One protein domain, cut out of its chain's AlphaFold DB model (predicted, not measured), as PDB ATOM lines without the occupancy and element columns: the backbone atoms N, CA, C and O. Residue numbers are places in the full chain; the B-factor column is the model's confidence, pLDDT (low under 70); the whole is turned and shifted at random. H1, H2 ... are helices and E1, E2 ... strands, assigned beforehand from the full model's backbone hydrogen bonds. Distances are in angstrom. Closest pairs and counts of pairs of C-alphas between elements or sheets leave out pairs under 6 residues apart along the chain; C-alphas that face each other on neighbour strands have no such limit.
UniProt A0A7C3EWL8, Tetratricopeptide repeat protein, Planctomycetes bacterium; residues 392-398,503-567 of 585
ATOM      1  N   SER A 392     137.307 146.027 159.720       59.06
ATOM      2  CA  SER A 392     136.116 146.204 158.880       59.06
ATOM      3  C   SER A 392     136.354 145.951 157.385       59.06
ATOM      4  O   SER A 392     135.393 145.735 156.656       59.06
ATOM      5  N   GLU A 393     137.605 146.001 156.917       69.62
ATOM      6  CA  GLU A 393     137.976 145.732 155.521       69.62
ATOM      7  C   GLU A 393     138.084 144.229 155.202       69.62
ATOM      8  O   GLU A 393     138.282 143.872 154.043       69.62
ATOM      9  N   LEU A 394     137.952 143.341 156.192       73.38
ATOM     10  CA  LEU A 394     137.946 141.889 156.001       73.38
ATOM     11  C   LEU A 394     136.885 141.248 156.900       73.38
ATOM     12  O   LEU A 394     137.059 141.144 158.110       73.38
ATOM     13  N   GLN A 395     135.788 140.789 156.301       78.12
ATOM     14  CA  GLN A 395     134.739 140.042 156.997       78.12
ATOM     15  C   GLN A 395     134.769 138.564 156.600       78.12
ATOM     16  O   GLN A 395     135.239 138.213 155.518       78.12
ATOM     17  N   LEU A 396     134.242 137.696 157.465       78.75
ATOM     18  CA  LEU A 396     134.073 136.272 157.182       78.75
ATOM     19  C   LEU A 396     132.587 135.924 157.123       78.75
ATOM     20  O   LEU A 396     131.813 136.303 157.998       78.75
ATOM     21  N   GLU A 397     132.202 135.172 156.099       84.38
ATOM     22  CA  GLU A 397     130.910 134.495 156.012       84.38
ATOM     23  C   GLU A 397     131.150 133.008 156.294       84.38
ATOM     24  O   GLU A 397     131.906 132.354 155.577       84.38
ATOM     25  N   VAL A 398     130.534 132.470 157.349       81.44
ATOM     26  CA  VAL A 398     130.631 131.047 157.705       81.44
ATOM     27  C   VAL A 398     129.384 130.330 157.204       81.44
ATOM     28  O   VAL A 398     128.268 130.733 157.522       81.44
ATOM     29  N   GLN A 503     132.388 125.903 155.720       84.44
ATOM     30  CA  GLN A 503     133.004 126.628 154.626       84.44
ATOM     31  C   GLN A 503     133.056 128.104 154.988       84.44
ATOM     32  O   GLN A 503     132.030 128.723 155.254       84.44
ATOM     33  N   VAL A 504     134.261 128.660 155.022       85.62
ATOM     34  CA  VAL A 504     134.497 130.047 155.414       85.62
ATOM     35  C   VAL A 504     134.885 130.850 154.184       85.62
ATOM     36  O   VAL A 504     135.893 130.565 153.538       85.62
ATOM     37  N   THR A 505     134.079 131.851 153.856       88.50
ATOM     38  CA  THR A 505     134.280 132.746 152.718       88.50
ATOM     39  C   THR A 505     134.766 134.107 153.196       88.50
ATOM     40  O   THR A 505     134.172 134.709 154.090       88.50
ATOM     41  N   LEU A 506     135.819 134.621 152.564       86.44
ATOM     42  CA  LEU A 506     136.333 135.959 152.837       86.44
ATOM     43  C   LEU A 506     135.533 137.014 152.060       86.44
ATOM     44  O   LEU A 506     135.314 136.887 150.856       86.44
ATOM     45  N   LYS A 507     135.116 138.080 152.744       87.38
ATOM     46  CA  LYS A 507     134.446 139.250 152.167       87.38
ATOM     47  C   LYS A 507     135.353 140.475 152.319       87.38
ATOM     48  O   LYS A 507     135.375 141.082 153.393       87.38
ATOM     49  N   PRO A 508     136.127 140.827 151.280       85.00
ATOM     50  CA  PRO A 508     136.977 142.007 151.313       85.00
ATOM     51  C   PRO A 508     136.150 143.291 151.190       85.00
ATOM     52  O   PRO A 508     135.205 143.366 150.404       85.00
ATOM     53  N   GLY A 509     136.540 144.312 151.946       77.94
ATOM     54  CA  GLY A 509     136.087 145.688 151.782       77.94
ATOM     55  C   GLY A 509     136.750 146.374 150.584       77.94
ATOM     56  O   GLY A 509     137.617 145.810 149.911       77.94
ATOM     57  N   LEU A 510     136.335 147.616 150.323       71.75
ATOM     58  CA  LEU A 510     136.711 148.388 149.132       71.75
ATOM     59  C   LEU A 510     138.229 148.539 148.951       71.75
ATOM     60  O   LEU A 510     138.705 148.570 147.814       71.75
ATOM     61  N   LYS A 511     139.003 148.636 150.041       68.88
ATOM     62  CA  LYS A 511     140.461 148.825 149.948       68.88
ATOM     63  C   LYS A 511     141.184 147.543 149.562       68.88
ATOM     64  O   LYS A 511     142.185 147.605 148.856       68.88
ATOM     65  N   VAL A 512     140.675 146.396 150.007       75.44
ATOM     66  CA  VAL A 512     141.283 145.085 149.747       75.44
ATOM     67  C   VAL A 512     140.836 144.535 148.395       75.44
ATOM     68  O   VAL A 512     141.636 143.943 147.676       75.44
ATOM     69  N   SER A 513     139.584 144.778 147.998       78.00
ATOM     70  CA  SER A 513     139.055 144.319 146.709       78.00
ATOM     71  C   SER A 513     139.775 144.930 145.504       78.00
ATOM     72  O   SER A 513     139.781 144.337 144.432       78.00
ATOM     73  N   GLY A 514     140.363 146.121 145.668       71.19
ATOM     74  CA  GLY A 514     141.096 146.827 144.614       71.19
ATOM     75  C   GLY A 514     142.569 146.432 144.476       71.19
ATOM     76  O   GLY A 514     143.276 147.062 143.689       71.19
ATOM     77  N   LEU A 515     143.057 145.455 145.248       74.69
ATOM     78  CA  LEU A 515     144.450 145.019 145.187       74.69
ATOM     79  C   LEU A 515     144.712 144.148 143.952       74.69
ATOM     80  O   LEU A 515     143.990 143.193 143.675       74.69
ATOM     81  N   ALA A 516     145.797 144.442 143.241       69.62
ATOM     82  CA  ALA A 516     146.327 143.599 142.182       69.62
ATOM     83  C   ALA A 516     147.178 142.460 142.770       69.62
ATOM     84  O   ALA A 516     148.033 142.700 143.629       69.62
ATOM     85  N   SER A 517     146.944 141.240 142.274       67.12
ATOM     86  CA  SER A 517     147.632 139.992 142.647       67.12
ATOM     87  C   SER A 517     147.753 139.744 144.162       67.12
ATOM     88  O   SER A 517     148.870 139.558 144.652       67.12
ATOM     89  N   PRO A 518     146.641 139.750 144.922       78.81
ATOM     90  CA  PRO A 518     146.697 139.579 146.366       78.81
ATOM     91  C   PRO A 518     147.131 138.157 146.763       78.81
ATOM     92  O   PRO A 518     146.493 137.170 146.392       78.81
ATOM     93  N   ALA A 519     148.194 138.043 147.554       76.25
ATOM     94  CA  ALA A 519     148.559 136.836 148.282       76.25
ATOM     95  C   ALA A 519     147.793 136.793 149.611       76.25
ATOM     96  O   ALA A 519     147.741 137.788 150.329       76.25
ATOM     97  N   LEU A 520     147.202 135.647 149.953       81.44
ATOM     98  CA  LEU A 520     146.374 135.494 151.148       81.44
ATOM     99  C   LEU A 520     146.900 134.392 152.061       81.44
ATOM    100  O   LEU A 520     147.290 133.313 151.610       81.44
ATOM    101  N   ARG A 521     146.834 134.649 153.366       70.94
ATOM    102  CA  ARG A 521     147.090 133.677 154.424       70.94
ATOM    103  C   ARG A 521     145.996 133.714 155.483       70.94
ATOM    104  O   ARG A 521     145.571 134.791 155.882       70.94
ATOM    105  N   ILE A 522     145.576 132.549 155.966       69.69
ATOM    106  CA  ILE A 522     144.612 132.400 157.067       69.69
ATOM    107  C   ILE A 522     145.212 131.446 158.098       69.69
ATOM    108  O   ILE A 522     145.635 130.346 157.747       69.69
ATOM    109  N   ASN A 523     145.308 131.885 159.355       63.91
ATOM    110  CA  ASN A 523     145.994 131.188 160.452       63.91
ATOM    111  C   ASN A 523     147.415 130.725 160.061       63.91
ATOM    112  O   ASN A 523     147.881 129.655 160.450       63.91
ATOM    113  N   GLY A 524     148.097 131.532 159.240       48.97
ATOM    114  CA  GLY A 524     149.443 131.263 158.725       48.97
ATOM    115  C   GLY A 524     149.523 130.348 157.493       48.97
ATOM    116  O   GLY A 524     150.600 130.238 156.906       48.97
ATOM    117  N   VAL A 525     148.417 129.740 157.053       59.06
ATOM    118  CA  VAL A 525     148.359 128.870 155.865       59.06
ATOM    119  C   VAL A 525     148.047 129.701 154.623       59.06
ATOM    120  O   VAL A 525     147.152 130.539 154.660       59.06
ATOM    121  N   ALA A 526     148.789 129.496 153.530       67.19
ATOM    122  CA  ALA A 526     148.575 130.220 152.278       67.19
ATOM    123  C   ALA A 526     147.362 129.676 151.510       67.19
ATOM    124  O   ALA A 526     147.217 128.465 151.350       67.19
ATOM    125  N   TYR A 527     146.535 130.584 150.996       75.25
ATOM    126  CA  TYR A 527     145.370 130.268 150.177       75.25
ATOM    127  C   TYR A 527     145.379 131.098 148.896       75.25
ATOM    128  O   TYR A 527     145.800 132.254 148.881       75.25
ATOM    129  N   GLU A 528     144.871 130.513 147.815       85.38
ATOM    130  CA  GLU A 528     144.573 131.268 146.601       85.38
ATOM    131  C   GLU A 528     143.428 132.247 146.879       85.38
ATOM    132  O   GLU A 528     142.390 131.858 147.421       85.38
ATOM    133  N   TRP A 529     143.607 133.509 146.479       86.69
ATOM    134  CA  TRP A 529     142.629 134.573 146.710       86.69
ATOM    135  C   TRP A 529     141.238 134.208 146.192       86.69
ATOM    136  O   TRP A 529     140.263 134.267 146.936       86.69
ATOM    137  N   GLU A 530     141.148 133.736 144.946       85.88
ATOM    138  CA  GLU A 530     139.873 133.354 144.331       85.88
ATOM    139  C   GLU A 530     139.184 132.208 145.083       85.88
ATOM    140  O   GLU A 530     137.974 132.254 145.309       85.88
ATOM    141  N   LYS A 531     139.947 131.212 145.559       83.69
ATOM    142  CA  LYS A 531     139.399 130.110 146.364       83.69
ATOM    143  C   LYS A 531     138.892 130.587 147.719       83.69
ATOM    144  O   LYS A 531     137.884 130.079 148.192       83.69
ATOM    145  N   ALA A 532     139.537 131.570 148.336       84.25
ATOM    146  CA  ALA A 532     139.067 132.130 149.599       84.25
ATOM    147  C   ALA A 532     137.790 132.966 149.460       84.25
ATOM    148  O   ALA A 532     136.950 132.961 150.362       84.25
ATOM    149  N   LEU A 533     137.613 133.632 148.316       86.75
ATOM    150  CA  LEU A 533     136.354 134.290 147.959       86.75
ATOM    151  C   LEU A 533     135.251 133.275 147.607       86.75
ATOM    152  O   LEU A 533     134.072 133.562 147.804       86.75
ATOM    153  N   ALA A 534     135.619 132.091 147.111       83.12
ATOM    154  CA  ALA A 534     134.686 130.994 146.848       83.12
ATOM    155  C   ALA A 534     134.317 130.201 148.120       83.12
ATOM    156  O   ALA A 534     133.191 129.724 148.240       83.12
ATOM    157  N   GLY A 535     135.235 130.108 149.086       86.12
ATOM    158  CA  GLY A 535     135.043 129.519 150.412       86.12
ATOM    159  C   GLY A 535     135.987 128.349 150.716       86.12
ATOM    160  O   GLY A 535     136.156 127.443 149.901       86.12
ATOM    161  N   ILE A 536     136.557 128.345 151.923       82.38
ATOM    162  CA  ILE A 536     137.580 127.400 152.395       82.38
ATOM    163  C   ILE A 536     136.958 126.372 153.347       82.38
ATOM    164  O   ILE A 536     136.281 126.785 154.289       82.38
ATOM    165  N   PRO A 537     137.198 125.063 153.156       79.44
ATOM    166  CA  PRO A 537     136.655 124.030 154.028       79.44
ATOM    167  C   PRO A 537     137.439 123.899 155.343       79.44
ATOM    168  O   PRO A 537     138.669 123.892 155.355       79.44
ATOM    169  N   PHE A 538     136.712 123.707 156.439       72.19
ATOM    170  CA  PHE A 538     137.214 123.452 157.783       72.19
ATOM    171  C   PHE A 538     136.414 122.318 158.428       72.19
ATOM    172  O   PHE A 538     135.191 122.371 158.472       72.19
ATOM    173  N   ALA A 539     137.093 121.318 158.991       65.75
ATOM    174  CA  ALA A 539     136.421 120.246 159.736       65.75
ATOM    175  C   ALA A 539     135.889 120.712 161.105       65.75
ATOM    176  O   ALA A 539     135.029 120.076 161.704       65.75
ATOM    177  N   ARG A 540     136.436 121.814 161.628       67.00
ATOM    178  CA  ARG A 540     136.031 122.456 162.882       67.00
ATOM    179  C   ARG A 540     136.127 123.958 162.713       67.00
ATOM    180  O   ARG A 540     137.060 124.420 162.065       67.00
ATOM    181  N   LEU A 541     135.193 124.696 163.299       70.44
ATOM    182  CA  LEU A 541     135.205 126.152 163.266       70.44
ATOM    183  C   LEU A 541     136.067 126.682 164.422       70.44
ATOM    184  O   LEU A 541     135.681 126.505 165.576       70.44
ATOM    185  N   PRO A 542     137.221 127.316 164.150       62.97
ATOM    186  CA  PRO A 542     137.981 128.027 165.169       62.97
ATOM    187  C   PRO A 542     137.172 129.205 165.718       62.97
ATOM    188  O   PRO A 542     136.407 129.822 164.981       62.97
ATOM    189  N   GLU A 543     137.397 129.581 166.977       62.53
ATOM    190  CA  GLU A 543     136.756 130.769 167.562       62.53
ATOM    191  C   GLU A 543     137.210 132.073 166.885       62.53
ATOM    192  O   GLU A 543     136.465 133.053 166.847       62.53
ATOM    193  N   GLN A 544     138.438 132.100 166.351       66.38
ATOM    194  CA  GLN A 544     139.038 133.261 165.693       66.38
ATOM    195  C   GLN A 544     139.913 132.852 164.500       66.38
ATOM    196  O   GLN A 544     140.537 131.789 164.491       66.38
ATOM    197  N   PHE A 545     139.995 133.739 163.511       67.94
ATOM    198  CA  PHE A 545     140.835 133.623 162.323       67.94
ATOM    199  C   PHE A 545     141.788 134.815 162.219       67.94
ATOM    200  O   PHE A 545     141.335 135.954 162.223       67.94
ATOM    201  N   ASP A 546     143.086 134.563 162.060       64.38
ATOM    202  CA  ASP A 546     144.098 135.563 161.697       64.38
ATOM    203  C   ASP A 546     144.284 135.568 160.173       64.38
ATOM    204  O   ASP A 546     144.784 134.601 159.594       64.38
ATOM    205  N   VAL A 547     143.838 136.630 159.510       74.81
ATOM    206  CA  VAL A 547     143.803 136.774 158.051       74.81
ATOM    207  C   VAL A 547     144.818 137.822 157.614       74.81
ATOM    208  O   VAL A 547     144.787 138.943 158.113       74.81
ATOM    209  N   ILE A 548     145.683 137.491 156.653       66.75
ATOM    210  CA  ILE A 548     146.683 138.397 156.071       66.75
ATOM    211  C   ILE A 548     146.523 138.431 154.548       66.75
ATOM    212  O   ILE A 548     146.547 137.379 153.916       66.75
ATOM    213  N   VAL A 549     146.401 139.619 153.958       77.62
ATOM    214  CA  VAL A 549     146.304 139.851 152.509       77.62
ATOM    215  C   VAL A 549     147.390 140.821 152.069       77.62
ATOM    216  O   VAL A 549     147.460 141.928 152.586       77.62
ATOM    217  N   GLU A 550     148.209 140.444 151.097       69.31
ATOM    218  CA  GLU A 550     149.303 141.260 150.563       69.31
ATOM    219  C   GLU A 550     149.075 141.499 149.073       69.31
ATOM    220  O   GLU A 550     149.002 140.544 148.314       69.31
ATOM    221  N   GLY A 551     148.979 142.741 148.613       68.62
ATOM    222  CA  GLY A 551     148.760 143.041 147.198       68.62
ATOM    223  C   GLY A 551     149.232 144.434 146.811       68.62
ATOM    224  O   GLY A 551     149.851 145.136 147.604       68.62
ATOM    225  N   THR A 552     148.966 144.851 145.574       57.62
ATOM    226  CA  THR A 552     149.356 146.188 145.091       57.62
ATOM    227  C   THR A 552     148.122 147.048 144.848       57.62
ATOM    228  O   THR A 552     147.251 146.676 144.072       57.62
ATOM    229  N   ALA A 553     148.034 148.202 145.502       58.06
ATOM    230  CA  ALA A 553     146.957 149.167 145.317       58.06
ATOM    231  C   ALA A 553     146.932 149.737 143.887       58.06
ATOM    232  O   ALA A 553     147.971 149.761 143.222       58.06
ATOM    233  N   PRO A 554     145.804 150.322 143.434       45.94
ATOM    234  CA  PRO A 554     145.674 150.892 142.086       45.94
ATOM    235  C   PRO A 554     146.722 151.955 141.715       45.94
ATOM    236  O   PRO A 554     146.991 152.176 140.541       45.94
ATOM    237  N   LEU A 555     147.338 152.603 142.709       46.94
ATOM    238  CA  LEU A 555     148.408 153.591 142.525       46.94
ATOM    239  C   LEU A 555     149.824 152.978 142.564       46.94
ATOM    240  O   LEU A 555     150.801 153.706 142.712       46.94
ATOM    241  N   GLY A 556     149.955 151.648 142.484       43.19
ATOM    242  CA  GLY A 556     151.242 150.938 142.468       43.19
ATOM    243  C   GLY A 556     151.895 150.743 143.841       43.19
ATOM    244  O   GLY A 556     152.984 150.182 143.936       43.19
ATOM    245  N   ARG A 557     151.245 151.185 144.921       47.06
ATOM    246  CA  ARG A 557     151.736 151.018 146.295       47.06
ATOM    247  C   ARG A 557     151.464 149.589 146.768       47.06
ATOM    248  O   ARG A 557     150.316 149.154 146.695       47.06
ATOM    249  N   ARG A 558     152.470 148.875 147.281       49.22
ATOM    250  CA  ARG A 558     152.217 147.618 148.006       49.22
ATOM    251  C   ARG A 558     151.348 147.887 149.244       49.22
ATOM    252  O   ARG A 558     151.286 149.018 149.728       49.22
ATOM    253  N   MET A 559     150.543 146.895 149.597       54.66
ATOM    254  CA  MET A 559     149.556 146.942 150.666       54.66
ATOM    255  C   MET A 559     149.476 145.585 151.368       54.66
ATOM    256  O   MET A 559     149.101 144.603 150.730       54.66
ATOM    257  N   THR A 560     149.756 145.544 152.667       57.59
ATOM    258  CA  THR A 560     149.555 144.386 153.547       57.59
ATOM    259  C   THR A 560     148.439 144.678 154.547       57.59
ATOM    260  O   THR A 560     148.469 145.653 155.294       57.59
ATOM    261  N   VAL A 561     147.431 143.813 154.578       65.31
ATOM    262  CA  VAL A 561     146.239 143.911 155.421       65.31
ATOM    263  C   VAL A 561     146.213 142.718 156.358       65.31
ATOM    264  O   VAL A 561     146.196 141.590 155.886       65.31
ATOM    265  N   ARG A 562     146.171 142.949 157.674       62.81
ATOM    266  CA  ARG A 562     146.016 141.892 158.682       62.81
ATOM    267  C   ARG A 562     144.776 142.133 159.537       62.81
ATOM    268  O   ARG A 562     144.578 143.249 160.008       62.81
ATOM    269  N   ALA A 563     143.971 141.098 159.757       63.72
ATOM    270  CA  ALA A 563     142.764 141.160 160.573       63.72
ATOM    271  C   ALA A 563     142.587 139.889 161.409       63.72
ATOM    272  O   ALA A 563     142.739 138.786 160.895       63.72
ATOM    273  N   VAL A 564     142.202 140.051 162.678       61.59
ATOM    274  CA  VAL A 564     141.721 138.948 163.522       61.59
ATOM    275  C   VAL A 564     140.200 139.013 163.558       61.59
ATOM    276  O   VAL A 564     139.634 140.016 163.996       61.59
ATOM    277  N   VAL A 565     139.538 137.968 163.074       69.62
ATOM    278  CA  VAL A 565     138.082 137.922 162.917       69.62
ATOM    279  C   VAL A 565     137.525 136.774 163.749       69.62
ATOM    280  O   VAL A 565     137.909 135.624 163.554       69.62
ATOM    281  N   ALA A 566     136.624 137.078 164.683       65.31
ATOM    282  CA  ALA A 566     135.905 136.053 165.431       65.31
ATOM    283  C   ALA A 566     134.932 135.305 164.508       65.31
ATOM    284  O   ALA A 566     134.292 135.919 163.653       65.31
ATOM    285  N   ALA A 567     134.801 133.997 164.701       70.44
ATOM    286  CA  ALA A 567     133.858 133.180 163.960       70.44
ATOM    287  C   ALA A 567     132.850 132.517 164.889       70.44
ATOM    288  O   ALA A 567     133.178 131.974 165.941       70.44
TER     289      ALA A 567
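Overview. This is residues 392 to 398 and 503 to 567 of the 585 residues of the protein "Tetratricopeptide repeat protein" of Planctomycetes bacterium (UniProt A0A7C3EWL8). A long, twisted sheet of four strands lies partly face to face with a smaller sheet of three, a small sandwich with its strands crossed at 38 degrees. The hairpin E6 and E7 runs the length of the larger sheet, and the short helix H2 is beside E2 at the smaller sheet's level. The printed part has 72 residues, mostly strand, in the order E1 E2 H1 E3 E4 H2 E5 E6 E7. Both sheets, E4 E3 E6 E7 and E1 E2 E5, are antiparallel; the whole is compact, radius of gyration of the C-alphas 11.7 A, yet elongated, 39 by 20 by 19 A.

Along the chain. In the larger sheet, E6 is residues 544 to 552, 26.4 A, E7 558 to 566, 26.5 A, ending at C-alpha 566 (135.905, 136.053, 165.431), E3 516 to 522, 18.7 A, and E4 525 to 527. In the smaller, E1 is 394 to 398, from C-alpha 394 (137.946, 141.889, 156.001), E2 503 to 508, 16.2 A, and E5 536 to 538. H1 is 510 to 513, H2 529 to 534.

Arrangement. Across the antiparallel neighbours E6 and E7, N 549 and O 561 are within hydrogen-bond range at 2.8 A; across E3 and E6, also antiparallel neighbours, N 519 and O 550 are within hydrogen-bond range at 2.7 A. E3 and E4 form a hairpin, with N 525 and O 522 at 2.9 A. E2 is staggered: N 505 and O 397 of E1 are 2.8 A apart, N 504 and O 536 of E5 2.9 A. The closest C-alphas of E2 and H2, Leu 506 and Leu 533, are 5.2 A apart. H1 and H2 only graze the larger sheet. In H2 every O i to N i+4 pair is within hydrogen-bond range; H1 is too short for one.

Size, cuts and confidence. The farthest C-alphas, Ala 539 and Leu 555, are 39.4 A apart. Residues 399 to 502 are cut out, with 5.9 A between C-alphas 398 and 503; the links printed whole are tight. Mean pLDDT of the printed part is 70.9, with 35 residues under 70, among them 550 to 566.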